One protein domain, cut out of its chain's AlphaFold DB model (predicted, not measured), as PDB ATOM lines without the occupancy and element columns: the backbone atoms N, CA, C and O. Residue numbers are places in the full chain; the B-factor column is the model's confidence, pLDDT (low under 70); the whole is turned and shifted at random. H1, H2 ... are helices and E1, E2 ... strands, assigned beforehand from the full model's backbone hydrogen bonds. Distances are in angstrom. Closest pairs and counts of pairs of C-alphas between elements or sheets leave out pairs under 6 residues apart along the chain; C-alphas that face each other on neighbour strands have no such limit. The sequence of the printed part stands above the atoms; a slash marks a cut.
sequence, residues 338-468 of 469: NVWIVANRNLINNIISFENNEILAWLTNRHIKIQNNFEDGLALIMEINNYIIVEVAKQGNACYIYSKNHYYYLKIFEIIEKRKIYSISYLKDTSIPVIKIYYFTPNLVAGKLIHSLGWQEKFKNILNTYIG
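This is residues 338 to 468 of the 469 residues of the protein "EH_Signature domain-containing protein" of Bacteroidetes bacterium (UniProt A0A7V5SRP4). A twisted sheet of six strands forms a wall, with helix H3 over one face; on the opposite face H5 packs towards the E6 edge, while at the other end H1 lies over E2 and E1 and H2 sits beside the strands, next to E1. The short H4 grazes the sheet near H3, residues 353 to 359 stick out at the H1 and H2 end, and a long loop of residues 428 to 445 leads from H4 to the E6 edge. The printed part has 131 residues, with five named helices and six named strands in the order E1, H1, H2, E2, E3, E4, E5, H3, H4, E6, H5. The sheet runs E2, E1, E3, E4, E5, E6 and is mixed, and the class is mixed, helices and strands. The whole is compact, with a radius of gyration of the C-alphas of 15.5 A, yet elongated in outline, spanning 46 by 30 by 27 A.

E1, residues 338 to 343, is an inner strand. H1, residues 345 to 352, and H2, residues 357 to 366, follow it and lie on the same face of the sheet, at heights of 10.4 A and 4.7 A. They are close but not clearly touching, with the C-alphas of Ile 352 and Leu 360 closest at 7.2 A, and run opposite ways at a shallow tilt of 33 degrees, only just short of steep. H2 lies over none of the strands. E2, residues 367 to 370, is an edge strand parallel to E1, with N 368 and O 341 2.8 A apart; E1, H1, H2 and E2 make a strand-helix-strand unit, two parallel neighbour strands joined through helices, with a right-handed crossover. E3, residues 378 to 384, is antiparallel to E1, with N 340 and O 381 2.8 A apart. E4, residues 387 to 392, and E5, residues 398 to 403, complete the meander E3, E4, E5, each strand the antiparallel neighbour of the one before; E3 and E4 form a hairpin, with N 382 and O 389 2.8 A apart, and so do E4 and E5, with N 390 and O 400 2.8 A apart. H3, residues 407 to 418, is on the opposite face from H1 and H2; its closest C-alphas to E5 are those of Tyr 409 and Tyr 402, 5.6 A apart. H4, residues 424 to 427, only grazes the sheet. E6, residues 446 to 450, is the other edge strand, antiparallel to E5, with N 399 and O 449 2.8 A apart. H5, residues 455 to 467, is on the same face as H1, at a height of 9.8 A, and runs along the strands, at 1 degree to E5 on the local plane. In H1, H3 and H5 every O i to N i+4 pair is within hydrogen-bond range; in H2 3 of 6 are, and H4 is too short for such a pair.

E1 begins at C-alpha 338, at (-1.305, -40.006, 12.394). E3, the longest strand, measures 19.6 A from first to last C-alpha, E1 16.6 A, E5 16.3 A and E4 16.2 A. H3 measures 17.2 A and begins at C-alpha 407, at (-2.792, -21.665, 18.491). H5 measures 16.3 A and H2 15.0 A. H5 ends at C-alpha 467, at (-10.857, -36.469, 23.241).

The two C-alphas farthest apart are those of Asn 357 and Tyr 439, at 47.9 A. The printed part has no cut. The link from H4 to E6, 18 residues, is long; the link from E2 to E3 is short, and the others are tight. The mean pLDDT of the printed part is 82.4, and residues 351 to 360, 395 to 397 and 436 to 443 of this model are under 70.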
ATOM      1  N   ASN A 338      -2.704 -40.016  12.790       90.88
ATOM      2  CA  ASN A 338      -1.305 -40.006  12.394       90.88
ATOM      3  C   ASN A 338      -0.391 -39.903  13.618       90.88
ATOM      4  O   ASN A 338      -0.729 -39.255  14.610       90.88
ATOM      5  N   VAL A 339       0.804 -40.483  13.500       94.00
ATOM      6  CA  VAL A 339       1.859 -40.369  14.509       94.00
ATOM      7  C   VAL A 339       3.175 -39.960  13.853       94.00
ATOM      8  O   VAL A 339       3.511 -40.443  12.770       94.00
ATOM      9  N   TRP A 340       3.922 -39.069  14.503       94.00
ATOM     10  CA  TRP A 340       5.233 -38.598  14.057       94.00
ATOM     11  C   TRP A 340       6.262 -38.650  15.176       94.00
ATOM     12  O   TRP A 340       5.955 -38.371  16.333       94.00
ATOM     13  N   ILE A 341       7.509 -38.933  14.806       93.12
ATOM     14  CA  ILE A 341       8.652 -38.922  15.719       93.12
ATOM     15  C   ILE A 341       9.473 -37.668  15.454       93.12
ATOM     16  O   ILE A 341       9.933 -37.431  14.335       93.12
ATOM     17  N   VAL A 342       9.704 -36.883  16.499       92.88
ATOM     18  CA  VAL A 342      10.620 -35.745  16.482       92.88
ATOM     19  C   VAL A 342      11.921 -36.169  17.131       92.88
ATOM     20  O   VAL A 342      11.953 -36.484  18.319       92.88
ATOM     21  N   ALA A 343      12.992 -36.180  16.346       89.50
ATOM     22  CA  ALA A 343      14.299 -36.625  16.805       89.50
ATOM     23  C   ALA A 343      15.422 -36.016  15.963       89.50
ATOM     24  O   ALA A 343      15.221 -35.596  14.816       89.50
ATOM     25  N   ASN A 344      16.638 -36.015  16.502       85.12
ATOM     26  CA  ASN A 344      17.832 -35.762  15.705       85.12
ATOM     27  C   ASN A 344      18.034 -36.909  14.693       85.12
ATOM     28  O   ASN A 344      17.812 -38.082  14.996       85.12
ATOM     29  N   ARG A 345      18.463 -36.570  13.471       73.31
ATOM     30  CA  ARG A 345      18.713 -37.544  12.400       73.31
ATOM     31  C   ARG A 345      19.779 -38.571  12.783       73.31
ATOM     32  O   ARG A 345      19.654 -39.715  12.375       73.31
ATOM     33  N   ASN A 346      20.782 -38.188  13.572       75.81
ATOM     34  CA  ASN A 346      21.828 -39.118  14.003       75.81
ATOM     35  C   ASN A 346      21.266 -40.209  14.923       75.81
ATOM     36  O   ASN A 346      21.579 -41.376  14.732       75.81
ATOM     37  N   LEU A 347      20.376 -39.846  15.853       74.44
ATOM     38  CA  LEU A 347      19.703 -40.802  16.736       74.44
ATOM     39  C   LEU A 347      18.854 -41.790  15.927       74.44
ATOM     40  O   LEU A 347      18.982 -42.996  16.093       74.44
ATOM     41  N   ILE A 348      18.046 -41.281  14.994       74.38
ATOM     42  CA  ILE A 348      17.206 -42.116  14.130       74.38
ATOM     43  C   ILE A 348      18.056 -43.021  13.233       74.38
ATOM     44  O   ILE A 348      17.807 -44.216  13.193       74.38
ATOM     45  N   ASN A 349      19.099 -42.495  12.585       72.31
ATOM     46  CA  ASN A 349      20.003 -43.288  11.751       72.31
ATOM     47  C   ASN A 349      20.734 -44.378  12.548       72.31
ATOM     48  O   ASN A 349      20.885 -45.478  12.033       72.31
ATOM     49  N   ASN A 350      21.166 -44.087  13.779       70.19
ATOM     50  CA  ASN A 350      21.833 -45.065  14.640       70.19
ATOM     51  C   ASN A 350      20.877 -46.174  15.092       70.19
ATOM     52  O   ASN A 350      21.297 -47.316  15.211       70.19
ATOM     53  N   ILE A 351      19.603 -45.862  15.345       67.12
ATOM     54  CA  ILE A 351      18.606 -46.883  15.697       67.12
ATOM     55  C   ILE A 351      18.249 -47.716  14.453       67.12
ATOM     56  O   ILE A 351      18.200 -48.940  14.515       67.12
ATOM     57  N   ILE A 352      18.089 -47.057  13.303       66.31
ATOM     58  CA  ILE A 352      17.785 -47.668  12.003       66.31
ATOM     59  C   ILE A 352      18.917 -48.555  11.477       66.31
ATOM     60  O   ILE A 352      18.639 -49.544  10.807       66.31
ATOM     61  N   SER A 353      20.189 -48.219  11.724       62.69
ATOM     62  CA  SER A 353      21.335 -48.959  11.168       62.69
ATOM     63  C   SER A 353      21.410 -50.424  11.616       62.69
ATOM     64  O   SER A 353      22.220 -51.178  11.087       62.69
ATOM     65  N   PHE A 354      20.561 -50.828  12.563       54.19
ATOM     66  CA  PHE A 354      20.417 -52.199  13.041       54.19
ATOM     67  C   PHE A 354      19.164 -52.915  12.499       54.19
ATOM     68  O   PHE A 354      18.891 -54.037  12.921       54.19
ATOM     69  N   GLU A 355      18.396 -52.301  11.591       57.91
ATOM     70  CA  GLU A 355      17.068 -52.776  11.183       57.91
ATOM     71  C   GLU A 355      16.859 -52.868   9.654       57.91
ATOM     72  O   GLU A 355      17.626 -52.346   8.846       57.91
ATOM     73  N   ASN A 356      15.808 -53.598   9.254       56.84
ATOM     74  CA  ASN A 356      15.481 -53.937   7.864       56.84
ATOM     75  C   ASN A 356      14.966 -52.741   7.037       56.84
ATOM     76  O   ASN A 356      14.390 -51.786   7.559       56.84
ATOM     77  N   ASN A 357      15.057 -52.864   5.705       58.62
ATOM     78  CA  ASN A 357      14.634 -51.846   4.730       58.62
ATOM     79  C   ASN A 357      13.155 -51.403   4.818       58.62
ATOM     80  O   ASN A 357      12.802 -50.360   4.277       58.62
ATOM     81  N   GLU A 358      12.279 -52.168   5.469       58.00
ATOM     82  CA  GLU A 358      10.843 -51.856   5.559       58.00
ATOM     83  C   GLU A 358      10.536 -50.779   6.610       58.00
ATOM     84  O   GLU A 358       9.704 -49.901   6.376       58.00
ATOM     85  N   ILE A 359      11.275 -50.776   7.728       64.38
ATOM     86  CA  ILE A 359      11.151 -49.757   8.783       64.38
ATOM     87  C   ILE A 359      11.568 -48.384   8.244       64.38
ATOM     88  O   ILE A 359      10.942 -47.369   8.550       64.38
ATOM     89  N   LEU A 360      12.550 -48.355   7.337       65.56
ATOM     90  CA  LEU A 360      13.003 -47.137   6.663       65.56
ATOM     91  C   LEU A 360      11.878 -46.397   5.931       65.56
ATOM     92  O   LEU A 360      11.854 -45.164   5.953       65.56
ATOM     93  N   ALA A 361      10.965 -47.115   5.271       70.31
ATOM     94  CA  ALA A 361      10.002 -46.505   4.357       70.31
ATOM     95  C   ALA A 361       8.972 -45.635   5.094       70.31
ATOM     96  O   ALA A 361       8.774 -44.468   4.738       70.31
ATOM     97  N   TRP A 362       8.348 -46.159   6.152       79.38
ATOM     98  CA  TRP A 362       7.405 -45.372   6.950       79.38
ATOM     99  C   TRP A 362       8.129 -44.412   7.895       79.38
ATOM    100  O   TRP A 362       7.710 -43.263   8.020       79.38
ATOM    101  N   LEU A 363       9.250 -44.811   8.504       79.00
ATOM    102  CA  LEU A 363       9.954 -43.970   9.476       79.00
ATOM    103  C   LEU A 363      10.483 -42.686   8.833       79.00
ATOM    104  O   LEU A 363      10.329 -41.607   9.405       79.00
ATOM    105  N   THR A 364      10.988 -42.765   7.597       77.06
ATOM    106  CA  THR A 364      11.389 -41.578   6.823       77.06
ATOM    107  C   THR A 364      10.226 -40.601   6.650       77.06
ATOM    108  O   THR A 364      10.398 -39.392   6.805       77.06
ATOM    109  N   ASN A 365       9.021 -41.114   6.391       81.94
ATOM    110  CA  ASN A 365       7.826 -40.295   6.211       81.94
ATOM    111  C   ASN A 365       7.158 -39.879   7.526       81.94
ATOM    112  O   ASN A 365       6.268 -39.029   7.502       81.94
ATOM    113  N   ARG A 366       7.559 -40.420   8.681       87.75
ATOM    114  CA  ARG A 366       7.037 -40.054  10.013       87.75
ATOM    115  C   ARG A 366       8.039 -39.282  10.870       87.75
ATOM    116  O   ARG A 366       7.665 -38.755  11.913       87.75
ATOM    117  N   HIS A 367       9.270 -39.116  10.400       90.31
ATOM    118  CA  HIS A 367      10.305 -38.342  11.077       90.31
ATOM    119  C   HIS A 367      10.150 -36.828  10.855       90.31
ATOM    120  O   HIS A 367       9.862 -36.354   9.752       90.31
ATOM    121  N   ILE A 368      10.364 -36.057  11.920       92.06
ATOM    122  CA  ILE A 368      10.541 -34.604  11.919       92.06
ATOM    123  C   ILE A 368      11.935 -34.320  12.480       92.06
ATOM    124  O   ILE A 368      12.251 -34.665  13.622       92.06
ATOM    125  N   LYS A 369      12.781 -33.687  11.666       90.50
ATOM    126  CA  LYS A 369      14.195 -33.487  11.993       90.50
ATOM    127  C   LYS A 369      14.393 -32.306  12.944       90.50
ATOM    128  O   LYS A 369      14.023 -31.180  12.616       90.50
ATOM    129  N   ILE A 370      15.106 -32.541  14.044       90.88
ATOM    130  CA  ILE A 370      15.679 -31.466  14.866       90.88
ATOM    131  C   ILE A 370      16.918 -30.901  14.155       90.88
ATOM    132  O   ILE A 370      17.806 -31.652  13.744       90.88
ATOM    133  N   GLN A 371      16.953 -29.586  13.940       87.56
ATOM    134  CA  GLN A 371      18.060 -28.901  13.264       87.56
ATOM    135  C   GLN A 371      19.235 -28.632  14.200       87.56
ATOM    136  O   GLN A 371      20.379 -28.647  13.748       87.56
ATOM    137  N   ASN A 372      18.963 -28.395  15.484       83.19
ATOM    138  CA  ASN A 372      20.006 -28.282  16.486       83.19
ATOM    139  C   ASN A 372      20.620 -29.664  16.758       83.19
ATOM    140  O   ASN A 372      20.069 -30.465  17.511       83.19
ATOM    141  N   ASN A 373      21.772 -29.937  16.146       72.12
ATOM    142  CA  ASN A 373      22.444 -31.232  16.263       72.12
ATOM    143  C   ASN A 373      22.939 -31.546  17.687       72.12
ATOM    144  O   ASN A 373      23.293 -32.693  17.942       72.12
ATOM    145  N   PHE A 374      22.975 -30.555  18.583       73.25
ATOM    146  CA  PHE A 374      23.396 -30.706  19.979       73.25
ATOM    147  C   PHE A 374      22.235 -31.016  20.931       73.25
ATOM    148  O   PHE A 374      22.447 -31.193  22.127       73.25
ATOM    149  N   GLU A 375      20.998 -31.036  20.430       74.06
ATOM    150  CA  GLU A 375      19.830 -31.377  21.232       74.06
ATOM    151  C   GLU A 375      19.463 -32.850  21.044       74.06
ATOM    152  O   GLU A 375      18.940 -33.250  20.001       74.06
ATOM    153  N   ASP A 376      19.647 -33.639  22.103       70.56
ATOM    154  CA  ASP A 376      19.198 -35.039  22.199       70.56
ATOM    155  C   ASP A 376      17.704 -35.135  22.540       70.56
ATOM    156  O   ASP A 376      17.235 -35.962  23.325       70.56
ATOM    157  N   GLY A 377      16.931 -34.215  21.976       79.56
ATOM    158  CA  GLY A 377      15.499 -34.176  22.148       79.56
ATOM    159  C   GLY A 377      14.844 -35.354  21.431       79.56
ATOM    160  O   GLY A 377      15.086 -35.583  20.246       79.56
ATOM    161  N   LEU A 378      13.928 -36.025  22.128       89.12
ATOM    162  CA  LEU A 378      13.015 -36.996  21.542       89.12
ATOM    163  C   LEU A 378      11.569 -36.698  21.973       89.12
ATOM    164  O   LEU A 378      11.287 -36.493  23.158       89.12
ATOM    165  N   ALA A 379      10.657 -36.642  21.007       93.38
ATOM    166  CA  ALA A 379       9.227 -36.499  21.253       93.38
ATOM    167  C   ALA A 379       8.404 -37.250  20.210       93.38
ATOM    168  O   ALA A 379       8.856 -37.512  19.095       93.38
ATOM    169  N   LEU A 380       7.175 -37.557  20.586       94.75
ATOM    170  CA  LEU A 380       6.176 -38.209  19.769       94.75
ATOM    171  C   LEU A 380       4.982 -37.266  19.632       94.75
ATOM    172  O   LEU A 380       4.478 -36.750  20.628       94.75
ATOM    173  N   ILE A 381       4.540 -37.028  18.404       96.31
ATOM    174  CA  ILE A 381       3.357 -36.225  18.099       96.31
ATOM    175  C   ILE A 381       2.270 -37.176  17.617       96.31
ATOM    176  O   ILE A 381       2.484 -37.916  16.661       96.31
ATOM    177  N   MET A 382       1.111 -37.143  18.263       96.00
ATOM    178  CA  MET A 382      -0.044 -37.980  17.954       96.00
ATOM    179  C   MET A 382      -1.224 -37.078  17.608       96.00
ATOM    180  O   MET A 382      -1.635 -36.244  18.414       96.00
ATOM    181  N   GLU A 383      -1.770 -37.240  16.410       94.38
ATOM    182  CA  GLU A 383      -3.043 -36.635  16.023       94.38
ATOM    183  C   GLU A 383      -4.168 -37.584  16.431       94.38
ATOM    184  O   GLU A 383      -4.188 -38.738  15.996       94.38
ATOM    185  N   ILE A 384      -5.068 -37.105  17.295       92.81
ATOM    186  CA  ILE A 384      -6.234 -37.849  17.775       92.81
ATOM    187  C   ILE A 384      -7.464 -36.942  17.723       92.81
ATOM    188  O   ILE A 384      -7.604 -35.999  18.500       92.81
ATOM    189  N   ASN A 385      -8.383 -37.248  16.815       90.50
ATOM    190  CA  ASN A 385      -9.601 -36.482  16.559       90.50
ATOM    191  C   ASN A 385      -9.274 -34.998  16.308       90.50
ATOM    192  O   ASN A 385      -8.518 -34.671  15.399       90.50
ATOM    193  N   ASN A 386      -9.828 -34.087  17.108       91.62
ATOM    194  CA  ASN A 386      -9.560 -32.651  17.006       91.62
ATOM    195  C   ASN A 386      -8.401 -32.199  17.908       91.62
ATOM    196  O   ASN A 386      -8.358 -31.034  18.300       91.62
ATOM    197  N   TYR A 387      -7.484 -33.100  18.265       93.88
ATOM    198  CA  TYR A 387      -6.385 -32.823  19.182       93.88
ATOM    199  C   TYR A 387      -5.040 -33.268  18.619       93.88
ATOM    200  O   TYR A 387      -4.928 -34.262  17.904       93.88
ATOM    201  N   ILE A 388      -4.002 -32.533  19.008       95.50
ATOM    202  CA  ILE A 388      -2.615 -32.966  18.931       95.50
ATOM    203  C   ILE A 388      -2.126 -33.224  20.349       95.50
ATOM    204  O   ILE A 388      -2.246 -32.363  21.223       95.50
ATOM    205  N   ILE A 389      -1.528 -34.391  20.551       95.31
ATOM    206  CA  ILE A 389      -0.861 -34.773  21.787       95.31
ATOM    207  C   ILE A 389       0.640 -34.882  21.515       95.31
ATOM    208  O   ILE A 389       1.060 -35.572  20.590       95.31
ATOM    209  N   VAL A 390       1.453 -34.202  22.319       95.38
ATOM    210  CA  VAL A 390       2.915 -34.243  22.259       95.38
ATOM    211  C   VAL A 390       3.452 -34.917  23.513       95.38
ATOM    212  O   VAL A 390       3.424 -34.351  24.606       95.38
ATOM    213  N   GLU A 391       3.998 -36.110  23.338       93.75
ATOM    214  CA  GLU A 391       4.640 -36.893  24.384       93.75
ATOM    215  C   GLU A 391       6.160 -36.704  24.305       93.75
ATOM    216  O   GLU A 391       6.796 -37.054  23.313       93.75
ATOM    217  N   VAL A 392       6.766 -36.128  25.344       90.88
ATOM    218  CA  VAL A 392       8.214 -35.871  25.381       90.88
ATOM    219  C   VAL A 392       8.924 -37.016  26.105       90.88
ATOM    220  O   VAL A 392       8.547 -37.393  27.211       90.88
ATOM    221  N   ALA A 393       9.995 -37.547  25.515       84.06
ATOM    222  CA  ALA A 393      10.669 -38.748  26.010       84.06
ATOM    223  C   ALA A 393      11.289 -38.587  27.405       84.06
ATOM    224  O   ALA A 393      11.162 -39.480  28.246       84.06
ATOM    225  N   LYS A 394      11.963 -37.453  27.651       77.19
ATOM    226  CA  LYS A 394      12.759 -37.228  28.866       77.19
ATOM    227  C   LYS A 394      11.888 -37.347  30.124       77.19
ATOM    228  O   LYS A 394      10.929 -36.595  30.285       77.19
ATOM    229  N   GLN A 395      12.265 -38.273  31.005       54.66
ATOM    230  CA  GLN A 395      11.585 -38.572  32.265       54.66
ATOM    231  C   GLN A 395      11.377 -37.293  33.099       54.66
ATOM    232  O   GLN A 395      12.282 -36.465  33.214       54.66
ATOM    233  N   GLY A 396      10.164 -37.103  33.626       56.25
ATOM    234  CA  GLY A 396       9.756 -35.894  34.355       56.25
ATOM    235  C   GLY A 396       9.204 -34.751  33.489       56.25
ATOM    236  O   GLY A 396       8.677 -33.785  34.039       56.25
ATOM    237  N   ASN A 397       9.264 -34.843  32.154       67.44
ATOM    238  CA  ASN A 397       8.525 -33.919  31.292       67.44
ATOM    239  C   ASN A 397       7.051 -34.310  31.162       67.44
ATOM    240  O   ASN A 397       6.675 -35.477  31.247       67.44
ATOM    241  N   ALA A 398       6.224 -33.292  30.937       76.44
ATOM    242  CA  ALA A 398       4.797 -33.450  30.729       76.44
ATOM    243  C   ALA A 398       4.454 -33.901  29.296       76.44
ATOM    244  O   ALA A 398       5.168 -33.580  28.343       76.44
ATOM    245  N   CYS A 399       3.323 -34.585  29.163       90.25
ATOM    246  CA  CYS A 399       2.584 -34.774  27.922       90.25
ATOM    247  C   CYS A 399       1.728 -33.524  27.665       90.25
ATOM    248  O   CYS A 399       1.032 -33.064  28.571       90.25
ATOM    249  N   TYR A 400       1.790 -32.940  26.470       93.12
ATOM    250  CA  TYR A 400       1.080 -31.704  26.122       93.12
ATOM    251  C   TYR A 400      -0.084 -32.019  25.191       93.12
ATOM    252  O   TYR A 400       0.071 -32.794  24.255       93.12
ATOM    253  N   ILE A 401      -1.236 -31.402  25.421       93.25
ATOM    254  CA  ILE A 401      -2.457 -31.609  24.642       93.25
ATOM    255  C   ILE A 401      -2.904 -30.256  24.103       93.25
ATOM    256  O   ILE A 401      -3.030 -29.300  24.868       93.25
ATOM    257  N   TYR A 402      -3.178 -30.188  22.803       94.50
ATOM    258  CA  TYR A 402      -3.669 -28.996  22.121       94.50
ATOM    259  C   TYR A 402      -4.891 -29.356  21.281       94.50
ATOM    260  O   TYR A 402      -4.801 -30.183  20.377       94.50
ATOM    261  N   SER A 403      -6.032 -28.734  21.559       92.56
ATOM    262  CA  SER A 403      -7.205 -28.823  20.687       92.56
ATOM    263  C   SER A 403      -6.991 -28.023  19.402       92.56
ATOM    264  O   SER A 403      -6.198 -27.082  19.369       92.56
ATOM    265  N   LYS A 404      -7.786 -28.324  18.376       92.56
ATOM    266  CA  LYS A 404      -7.824 -27.608  17.095       92.56
ATOM    267  C   LYS A 404      -8.056 -26.098  17.220       92.56
ATOM    268  O   LYS A 404      -7.657 -25.346  16.339       92.56
ATOM    269  N   ASN A 405      -8.659 -25.657  18.324       90.38
ATOM    270  CA  ASN A 405      -8.933 -24.247  18.602       90.38
ATOM    271  C   ASN A 405      -7.762 -23.533  19.304       90.38
ATOM    272  O   ASN A 405      -7.828 -22.327  19.526       90.38
ATOM    273  N   HIS A 406      -6.698 -24.250  19.675       92.25
ATOM    274  CA  HIS A 406      -5.516 -23.674  20.310       92.25
ATOM    275  C   HIS A 406      -4.455 -23.289  19.274       92.25
ATOM    276  O   HIS A 406      -4.183 -24.045  18.343       92.25
ATOM    277  N   TYR A 407      -3.767 -22.163  19.470       91.44
ATOM    278  CA  TYR A 407      -2.792 -21.665  18.491       91.44
ATOM    279  C   TYR A 407      -1.636 -22.657  18.226       91.44
ATOM    280  O   TYR A 407      -1.180 -22.795  17.088       91.44
ATOM    281  N   TYR A 408      -1.188 -23.392  19.256       93.06
ATOM    282  CA  TYR A 408      -0.131 -24.405  19.100       93.06
ATOM    283  C   TYR A 408      -0.530 -25.565  18.187       93.06
ATOM    284  O   TYR A 408       0.357 -26.190  17.617       93.06
ATOM    285  N   TYR A 409      -1.824 -25.852  18.015       93.88
ATOM    286  CA  TYR A 409      -2.264 -26.898  17.094       93.88
ATOM    287  C   TYR A 409      -1.809 -26.580  15.666       93.88
ATOM    288  O   TYR A 409      -1.101 -27.375  15.052       93.88
ATOM    289  N   LEU A 410      -2.110 -25.371  15.175       92.38
ATOM    290  CA  LEU A 410      -1.689 -24.918  13.844       92.38
ATOM    291  C   LEU A 410      -0.163 -24.827  13.723       92.38
ATOM    292  O   LEU A 410       0.405 -25.265  12.725       92.38
ATOM    293  N   LYS A 411       0.510 -24.333  14.768       94.56
ATOM    294  CA  LYS A 411       1.979 -24.274  14.820       94.56
ATOM    295  C   LYS A 411       2.619 -25.659  14.683       94.56
ATOM    296  O   LYS A 411       3.639 -25.805  14.015       94.56
ATOM    297  N   ILE A 412       2.043 -26.683  15.313       94.56
ATOM    298  CA  ILE A 412       2.551 -28.054  15.202       94.56
ATOM    299  C   ILE A 412       2.283 -28.626  13.808       94.56
ATOM    300  O   ILE A 412       3.174 -29.269  13.256       94.56
ATOM    301  N   PHE A 413       1.130 -28.347  13.194       91.44
ATOM    302  CA  PHE A 413       0.888 -28.723  11.795       91.44
ATOM    303  C   PHE A 413       1.915 -28.115  10.838       91.44
ATOM    304  O   PHE A 413       2.468 -28.834  10.012       91.44
ATOM    305  N   GLU A 414       2.263 -26.839  11.004       92.94
ATOM    306  CA  GLU A 414       3.311 -26.196  10.202       92.94
ATOM    307  C   GLU A 414       4.671 -26.909  10.357       92.94
ATOM    308  O   GLU A 414       5.412 -27.098   9.389       92.94
ATOM    309  N   ILE A 415       5.002 -27.356  11.573       93.88
ATOM    310  CA  ILE A 415       6.213 -28.147  11.841       93.88
ATOM    311  C   ILE A 415       6.144 -29.517  11.147       93.88
ATOM    312  O   ILE A 415       7.137 -29.951  10.550       93.88
ATOM    313  N   ILE A 416       4.991 -30.191  11.209       91.50
ATOM    314  CA  ILE A 416       4.746 -31.471  10.531       91.50
ATOM    315  C   ILE A 416       4.920 -31.308   9.016       91.50
ATOM    316  O   ILE A 416       5.603 -32.118   8.393       91.50
ATOM    317  N   GLU A 417       4.376 -30.247   8.419       89.50
ATOM    318  CA  GLU A 417       4.506 -29.964   6.986       89.50
ATOM    319  C   GLU A 417       5.957 -29.680   6.580       89.50
ATOM    320  O   GLU A 417       6.457 -30.251   5.609       89.50
ATOM    321  N   LYS A 418       6.676 -28.857   7.354       91.69
ATOM    322  CA  LYS A 418       8.089 -28.527   7.088       91.69
ATOM    323  C   LYS A 418       9.048 -29.683   7.365       91.69
ATOM    324  O   LYS A 418      10.198 -29.639   6.915       91.69
ATOM    325  N   ARG A 419       8.614 -30.688   8.133       90.75
ATOM    326  CA  ARG A 419       9.409 -31.854   8.568       90.75
ATOM    327  C   ARG A 419      10.692 -31.496   9.309       90.75
ATOM    328  O   ARG A 419      11.639 -32.286   9.353       90.75
ATOM    329  N   LYS A 420      10.747 -30.294   9.881       91.81
ATOM    330  CA  LYS A 420      11.933 -29.741  10.536       91.81
ATOM    331  C   LYS A 420      11.527 -28.815  11.672       91.81
ATOM    332  O   LYS A 420      10.570 -28.058  11.548       91.81
ATOM    333  N   ILE A 421      12.300 -28.848  12.747       93.50
ATOM    334  CA  ILE A 421      12.140 -27.987  13.916       93.50
ATOM    335  C   ILE A 421      13.517 -27.623  14.462       93.50
ATOM    336  O   ILE A 421      14.452 -28.413  14.353       93.50
ATOM    337  N   TYR A 422      13.670 -26.440  15.053       90.44
ATOM    338  CA  TYR A 422      14.952 -26.062  15.646       90.44
ATOM    339  C   TYR A 422      15.232 -26.825  16.948       90.44
ATOM    340  O   TYR A 422      16.328 -27.347  17.120       90.44
ATOM    341  N   SER A 423      14.228 -26.925  17.828       89.88
ATOM    342  CA  SER A 423      14.332 -27.512  19.170       89.88
ATOM    343  C   SER A 423      12.997 -28.111  19.627       89.88
ATOM    344  O   SER A 423      11.941 -27.594  19.260       89.88
ATOM    345  N   ILE A 424      13.010 -29.133  20.490       89.50
ATOM    346  CA  ILE A 424      11.791 -29.712  21.092       89.50
ATOM    347  C   ILE A 424      11.043 -28.706  21.962       89.50
ATOM    348  O   ILE A 424       9.832 -28.826  22.153       89.50
ATOM    349  N   SER A 425      11.728 -27.683  22.473       89.44
ATOM    350  CA  SER A 425      11.081 -26.565  23.169       89.44
ATOM    351  C   SER A 425       9.944 -25.926  22.361       89.44
ATOM    352  O   SER A 425       8.941 -25.535  22.947       89.44
ATOM    353  N   TYR A 426      10.026 -25.923  21.027       91.62
ATOM    354  CA  TYR A 426       9.015 -25.329  20.148       91.62
ATOM    355  C   TYR A 426       7.701 -26.119  20.092       91.62
ATOM    356  O   TYR A 426       6.691 -25.562  19.664       91.62
ATOM    357  N   LEU A 427       7.699 -27.376  20.546       92.50
ATOM    358  CA  LEU A 427       6.495 -28.208  20.677       92.50
ATOM    359  C   LEU A 427       5.753 -27.976  22.001       92.50
ATOM    360  O   LEU A 427       4.651 -28.491  22.199       92.50
ATOM    361  N   LYS A 428       6.373 -27.241  22.929       90.69
ATOM    362  CA  LYS A 428       5.882 -27.044  24.288       90.69
ATOM    363  C   LYS A 428       5.369 -25.624  24.456       90.69
ATOM    364  O   LYS A 428       6.081 -24.656  24.190       90.69
ATOM    365  N   ASP A 429       4.151 -25.514  24.956       89.44
ATOM    366  CA  ASP A 429       3.667 -24.302  25.588       89.44
ATOM    367  C   ASP A 429       3.817 -24.458  27.098       89.44
ATOM    368  O   ASP A 429       3.055 -25.173  27.744       89.44
ATOM    369  N   THR A 430       4.831 -23.839  27.695       85.12
ATOM    370  CA  THR A 430       5.046 -23.967  29.142       85.12
ATOM    371  C   THR A 430       3.992 -23.220  29.960       85.12
ATOM    372  O   THR A 430       3.831 -23.540  31.143       85.12
ATOM    373  N   SER A 431       3.252 -22.295  29.338       85.75
ATOM    374  CA  SER A 431       2.223 -21.482  29.989       85.75
ATOM    375  C   SER A 431       0.900 -22.224  30.200       85.75
ATOM    376  O   SER A 431       0.130 -21.841  31.081       85.75
ATOM    377  N   ILE A 432       0.649 -23.322  29.470       87.25
ATOM    378  CA  ILE A 432      -0.616 -24.055  29.609       87.25
ATOM    379  C   ILE A 432      -0.731 -24.716  30.989       87.25
ATOM    380  O   ILE A 432       0.270 -25.198  31.553       87.25
ATOM    381  N   PRO A 433      -1.953 -24.762  31.549       85.06
ATOM    382  CA  PRO A 433      -2.176 -25.293  32.881       85.06
ATOM    383  C   PRO A 433      -1.882 -26.791  32.947       85.06
ATOM    384  O   PRO A 433      -2.091 -27.547  31.993       85.06
ATOM    385  N   VAL A 434      -1.418 -27.231  34.119       84.75
ATOM    386  CA  VAL A 434      -1.390 -28.659  34.445       84.75
ATOM    387  C   VAL A 434      -2.830 -29.136  34.567       84.75
ATOM    388  O   VAL A 434      -3.614 -28.529  35.299       84.75
ATOM    389  N   ILE A 435      -3.175 -30.218  33.877       79.38
ATOM    390  CA  ILE A 435      -4.518 -30.790  33.946       79.38
ATOM    391  C   ILE A 435      -4.718 -31.362  35.355       79.38
ATOM    392  O   ILE A 435      -4.122 -32.374  35.728       79.38
ATOM    393  N   LYS A 436      -5.540 -30.679  36.159       68.69
ATOM    394  CA  LYS A 436      -5.922 -31.101  37.511       68.69
ATOM    395  C   LYS A 436      -7.235 -31.881  37.427       68.69
ATOM    396  O   LYS A 436      -8.300 -31.305  37.256       68.69
ATOM    397  N   ILE A 437      -7.131 -33.198  37.565       57.81
ATOM    398  CA  ILE A 437      -8.166 -34.203  37.251       57.81
ATOM    399  C   ILE A 437      -9.470 -34.092  38.070       57.81
ATOM    400  O   ILE A 437     -10.481 -34.655  37.669       57.81
ATOM    401  N   TYR A 438      -9.495 -33.349  39.181       51.53
ATOM    402  CA  TYR A 438     -10.696 -33.209  40.023       51.53
ATOM    403  C   TYR A 438     -11.678 -32.122  39.570       51.53
ATOM    404  O   TYR A 438     -12.760 -32.017  40.141       51.53
ATOM    405  N   TYR A 439     -11.329 -31.319  38.562       48.66
ATOM    406  CA  TYR A 439     -12.198 -30.256  38.069       48.66
ATOM    407  C   TYR A 439     -12.635 -30.547  36.640       48.66
ATOM    408  O   TYR A 439     -11.817 -30.749  35.745       48.66
ATOM    409  N   PHE A 440     -13.952 -30.564  36.454       46.03
ATOM    410  CA  PHE A 440     -14.617 -30.556  35.160       46.03
ATOM    411  C   PHE A 440     -14.058 -29.395  34.324       46.03
ATOM    412  O   PHE A 440     -14.295 -28.231  34.643       46.03
ATOM    413  N   THR A 441     -13.293 -29.696  33.272       56.81
ATOM    414  CA  THR A 441     -12.890 -28.709  32.258       56.81
ATOM    415  C   THR A 441     -13.648 -29.007  30.970       56.81
ATOM    416  O   THR A 441     -13.105 -29.678  30.087       56.81
ATOM    417  N   PRO A 442     -14.916 -28.570  30.857       54.97
ATOM    418  CA  PRO A 442     -15.635 -28.660  29.599       54.97
ATOM    419  C   PRO A 442     -14.845 -27.862  28.558       54.97
ATOM    420  O   PRO A 442     -14.389 -26.755  28.840       54.97
ATOM    421  N   ASN A 443     -14.666 -28.440  27.369       63.41
ATOM    422  CA  ASN A 443     -13.866 -27.867  26.284       63.41
ATOM    423  C   ASN A 443     -12.383 -27.688  26.651       63.41
ATOM    424  O   ASN A 443     -11.877 -26.568  26.655       63.41
ATOM    425  N   LEU A 444     -11.670 -28.782  26.949       72.25
ATOM    426  CA  LEU A 444     -10.215 -28.750  27.131       72.25
ATOM    427  C   LEU A 444      -9.543 -28.160  25.879       72.25
ATOM    428  O   LEU A 444      -9.325 -28.855  24.894       72.25
ATOM    429  N   VAL A 445      -9.208 -26.870  25.903       81.06
ATOM    430  CA  VAL A 445      -8.577 -26.215  24.749       81.06
ATOM    431  C   VAL A 445      -7.098 -26.595  24.666       81.06
ATOM    432  O   VAL A 445      -6.597 -26.858  23.573       81.06
ATOM    433  N   ALA A 446      -6.411 -26.651  25.807       87.06
ATOM    434  CA  ALA A 446      -5.050 -27.156  25.939       87.06
ATOM    435  C   ALA A 446      -4.739 -27.522  27.398       87.06
ATOM    436  O   ALA A 446      -5.386 -27.031  28.325       87.06
ATOM    437  N   GLY A 447      -3.719 -28.349  27.614       88.81
ATOM    438  CA  GLY A 447      -3.224 -28.654  28.952       88.81
ATOM    439  C   GLY A 447      -1.995 -29.552  28.936       88.81
ATOM    440  O   GLY A 447      -1.663 -30.146  27.911       88.81
ATOM    441  N   LYS A 448      -1.311 -29.651  30.079       88.88
ATOM    442  CA  LYS A 448      -0.166 -30.553  30.255       88.88
ATOM    443  C   LYS A 448      -0.404 -31.571  31.369       88.88
ATOM    444  O   LYS A 448      -0.883 -31.220  32.446       88.88
ATOM    445  N   LEU A 449      -0.057 -32.826  31.121       87.62
ATOM    446  CA  LEU A 449      -0.142 -33.933  32.069       87.62
ATOM    447  C   LEU A 449       1.265 -34.338  32.507       87.62
ATOM    448  O   LEU A 449       2.113 -34.618  31.672       87.62
ATOM    449  N   ILE A 450       1.508 -34.406  33.813       85.56
ATOM    450  CA  ILE A 450       2.789 -34.861  34.363       85.56
ATOM    451  C   ILE A 450       2.680 -36.348  34.714       85.56
ATOM    452  O   ILE A 450       1.794 -36.738  35.480       85.56
ATOM    453  N   HIS A 451       3.613 -37.150  34.196       82.75
ATOM    454  CA  HIS A 451       3.746 -38.580  34.490       82.75
ATOM    455  C   HIS A 451       4.176 -38.790  35.947       82.75
ATOM    456  O   HIS A 451       5.354 -38.780  36.287       82.75
ATOM    457  N   SER A 452       3.181 -38.903  36.821       81.62
ATOM    458  CA  SER A 452       3.289 -39.164  38.261       81.62
ATOM    459  C   SER A 452       2.460 -40.400  38.609       81.62
ATOM    460  O   SER A 452       1.661 -40.841  37.789       81.62
ATOM    461  N   LEU A 453       2.600 -40.971  39.808       79.75
ATOM    462  CA  LEU A 453       1.878 -42.197  40.182       79.75
ATOM    463  C   LEU A 453       0.369 -42.142  39.833       79.75
ATOM    464  O   LEU A 453      -0.354 -41.189  40.167       79.75
ATOM    465  N   GLY A 454      -0.089 -43.176  39.119       81.31
ATOM    466  CA  GLY A 454      -1.469 -43.328  38.647       81.31
ATOM    467  C   GLY A 454      -1.868 -42.415  37.481       81.31
ATOM    468  O   GLY A 454      -3.063 -42.220  37.258       81.31
ATOM    469  N   TRP A 455      -0.911 -41.811  36.763       85.44
ATOM    470  CA  TRP A 455      -1.181 -40.955  35.599       85.44
ATOM    471  C   TRP A 455      -1.977 -41.673  34.501       85.44
ATOM    472  O   TRP A 455      -2.760 -41.019  33.822       85.44
ATOM    473  N   GLN A 456      -1.840 -42.992  34.358       88.69
ATOM    474  CA  GLN A 456      -2.510 -43.789  33.328       88.69
ATOM    475  C   GLN A 456      -4.030 -43.752  33.469       88.69
ATOM    476  O   GLN A 456      -4.722 -43.386  32.525       88.69
ATOM    477  N   GLU A 457      -4.559 -44.080  34.650       84.81
ATOM    478  CA  GLU A 457      -6.006 -44.052  34.914       84.81
ATOM    479  C   GLU A 457      -6.558 -42.629  34.770       84.81
ATOM    480  O   GLU A 457      -7.591 -42.393  34.140       84.81
ATOM    481  N   LYS A 458      -5.801 -41.652  35.281       80.62
ATOM    482  CA  LYS A 458      -6.118 -40.225  35.156       80.62
ATOM    483  C   LYS A 458      -6.217 -39.804  33.687       80.62
ATOM    484  O   LYS A 458      -7.140 -39.084  33.310       80.62
ATOM    485  N   PHE A 459      -5.280 -40.251  32.856       87.19
ATOM    486  CA  PHE A 459      -5.211 -39.856  31.458       87.19
ATOM    487  C   PHE A 459      -6.202 -40.608  30.575       87.19
ATOM    488  O   PHE A 459      -6.808 -40.007  29.694       87.19
ATOM    489  N   LYS A 460      -6.444 -41.889  30.856       88.81
ATOM    490  CA  LYS A 460      -7.499 -42.684  30.220       88.81
ATOM    491  C   LYS A 460      -8.858 -41.992  30.318       88.81
ATOM    492  O   LYS A 460      -9.551 -41.868  29.313       88.81
ATOM    493  N   ASN A 461      -9.204 -41.455  31.489       83.75
ATOM    494  CA  ASN A 461     -10.435 -40.678  31.652       83.75
ATOM    495  C   ASN A 461     -10.454 -39.429  30.761       83.75
ATOM    496  O   ASN A 461     -11.465 -39.141  30.131       83.75
ATOM    497  N   ILE A 462      -9.333 -38.709  30.647       84.25
ATOM    498  CA  ILE A 462      -9.254 -37.527  29.780       84.25
ATOM    499  C   ILE A 462      -9.444 -37.906  28.304       84.25
ATOM    500  O   ILE A 462     -10.209 -37.246  27.598       84.25
ATOM    501  N   LEU A 463      -8.767 -38.967  27.850       87.44
ATOM    502  CA  LEU A 463      -8.872 -39.466  26.479       87.44
ATOM    503  C   LEU A 463     -10.320 -39.850  26.150       87.44
ATOM    504  O   LEU A 463     -10.869 -39.379  25.156       87.44
ATOM    505  N   ASN A 464     -10.971 -40.615  27.024       85.12
ATOM    506  CA  ASN A 464     -12.332 -41.090  26.792       85.12
ATOM    507  C   ASN A 464     -13.366 -39.955  26.860       85.12
ATOM    508  O   ASN A 464     -14.233 -39.855  25.997       85.12
ATOM    509  N   THR A 465     -13.285 -39.089  27.875       79.44
ATOM    510  CA  THR A 465     -14.316 -38.073  28.142       79.44
ATOM    511  C   THR A 465     -14.201 -36.846  27.240       79.44
ATOM    512  O   THR A 465     -15.225 -36.309  26.828       79.44
ATOM    513  N   TYR A 466     -12.984 -36.382  26.934       80.44
ATOM    514  CA  TYR A 466     -12.788 -35.088  26.260       80.44
ATOM    515  C   TYR A 466     -12.232 -35.201  24.843       80.44
ATOM    516  O   TYR A 466     -12.488 -34.323  24.014       80.44
ATOM    517  N   ILE A 467     -11.464 -36.254  24.560       83.88
ATOM    518  CA  ILE A 467     -10.857 -36.469  23.241       83.88
ATOM    519  C   ILE A 467     -11.727 -37.419  22.402       83.88
ATOM    520  O   ILE A 467     -11.793 -37.251  21.185       83.88
ATOM    521  N   GLY A 468     -12.471 -38.331  23.039       81.38
ATOM    522  CA  GLY A 468     -13.441 -39.224  22.397       81.38
ATOM    523  C   GLY A 468     -12.787 -40.454  21.771       81.38
ATOM    524  O   GLY A 468     -13.014 -40.743  20.594       81.38
TER     525      GLY A 468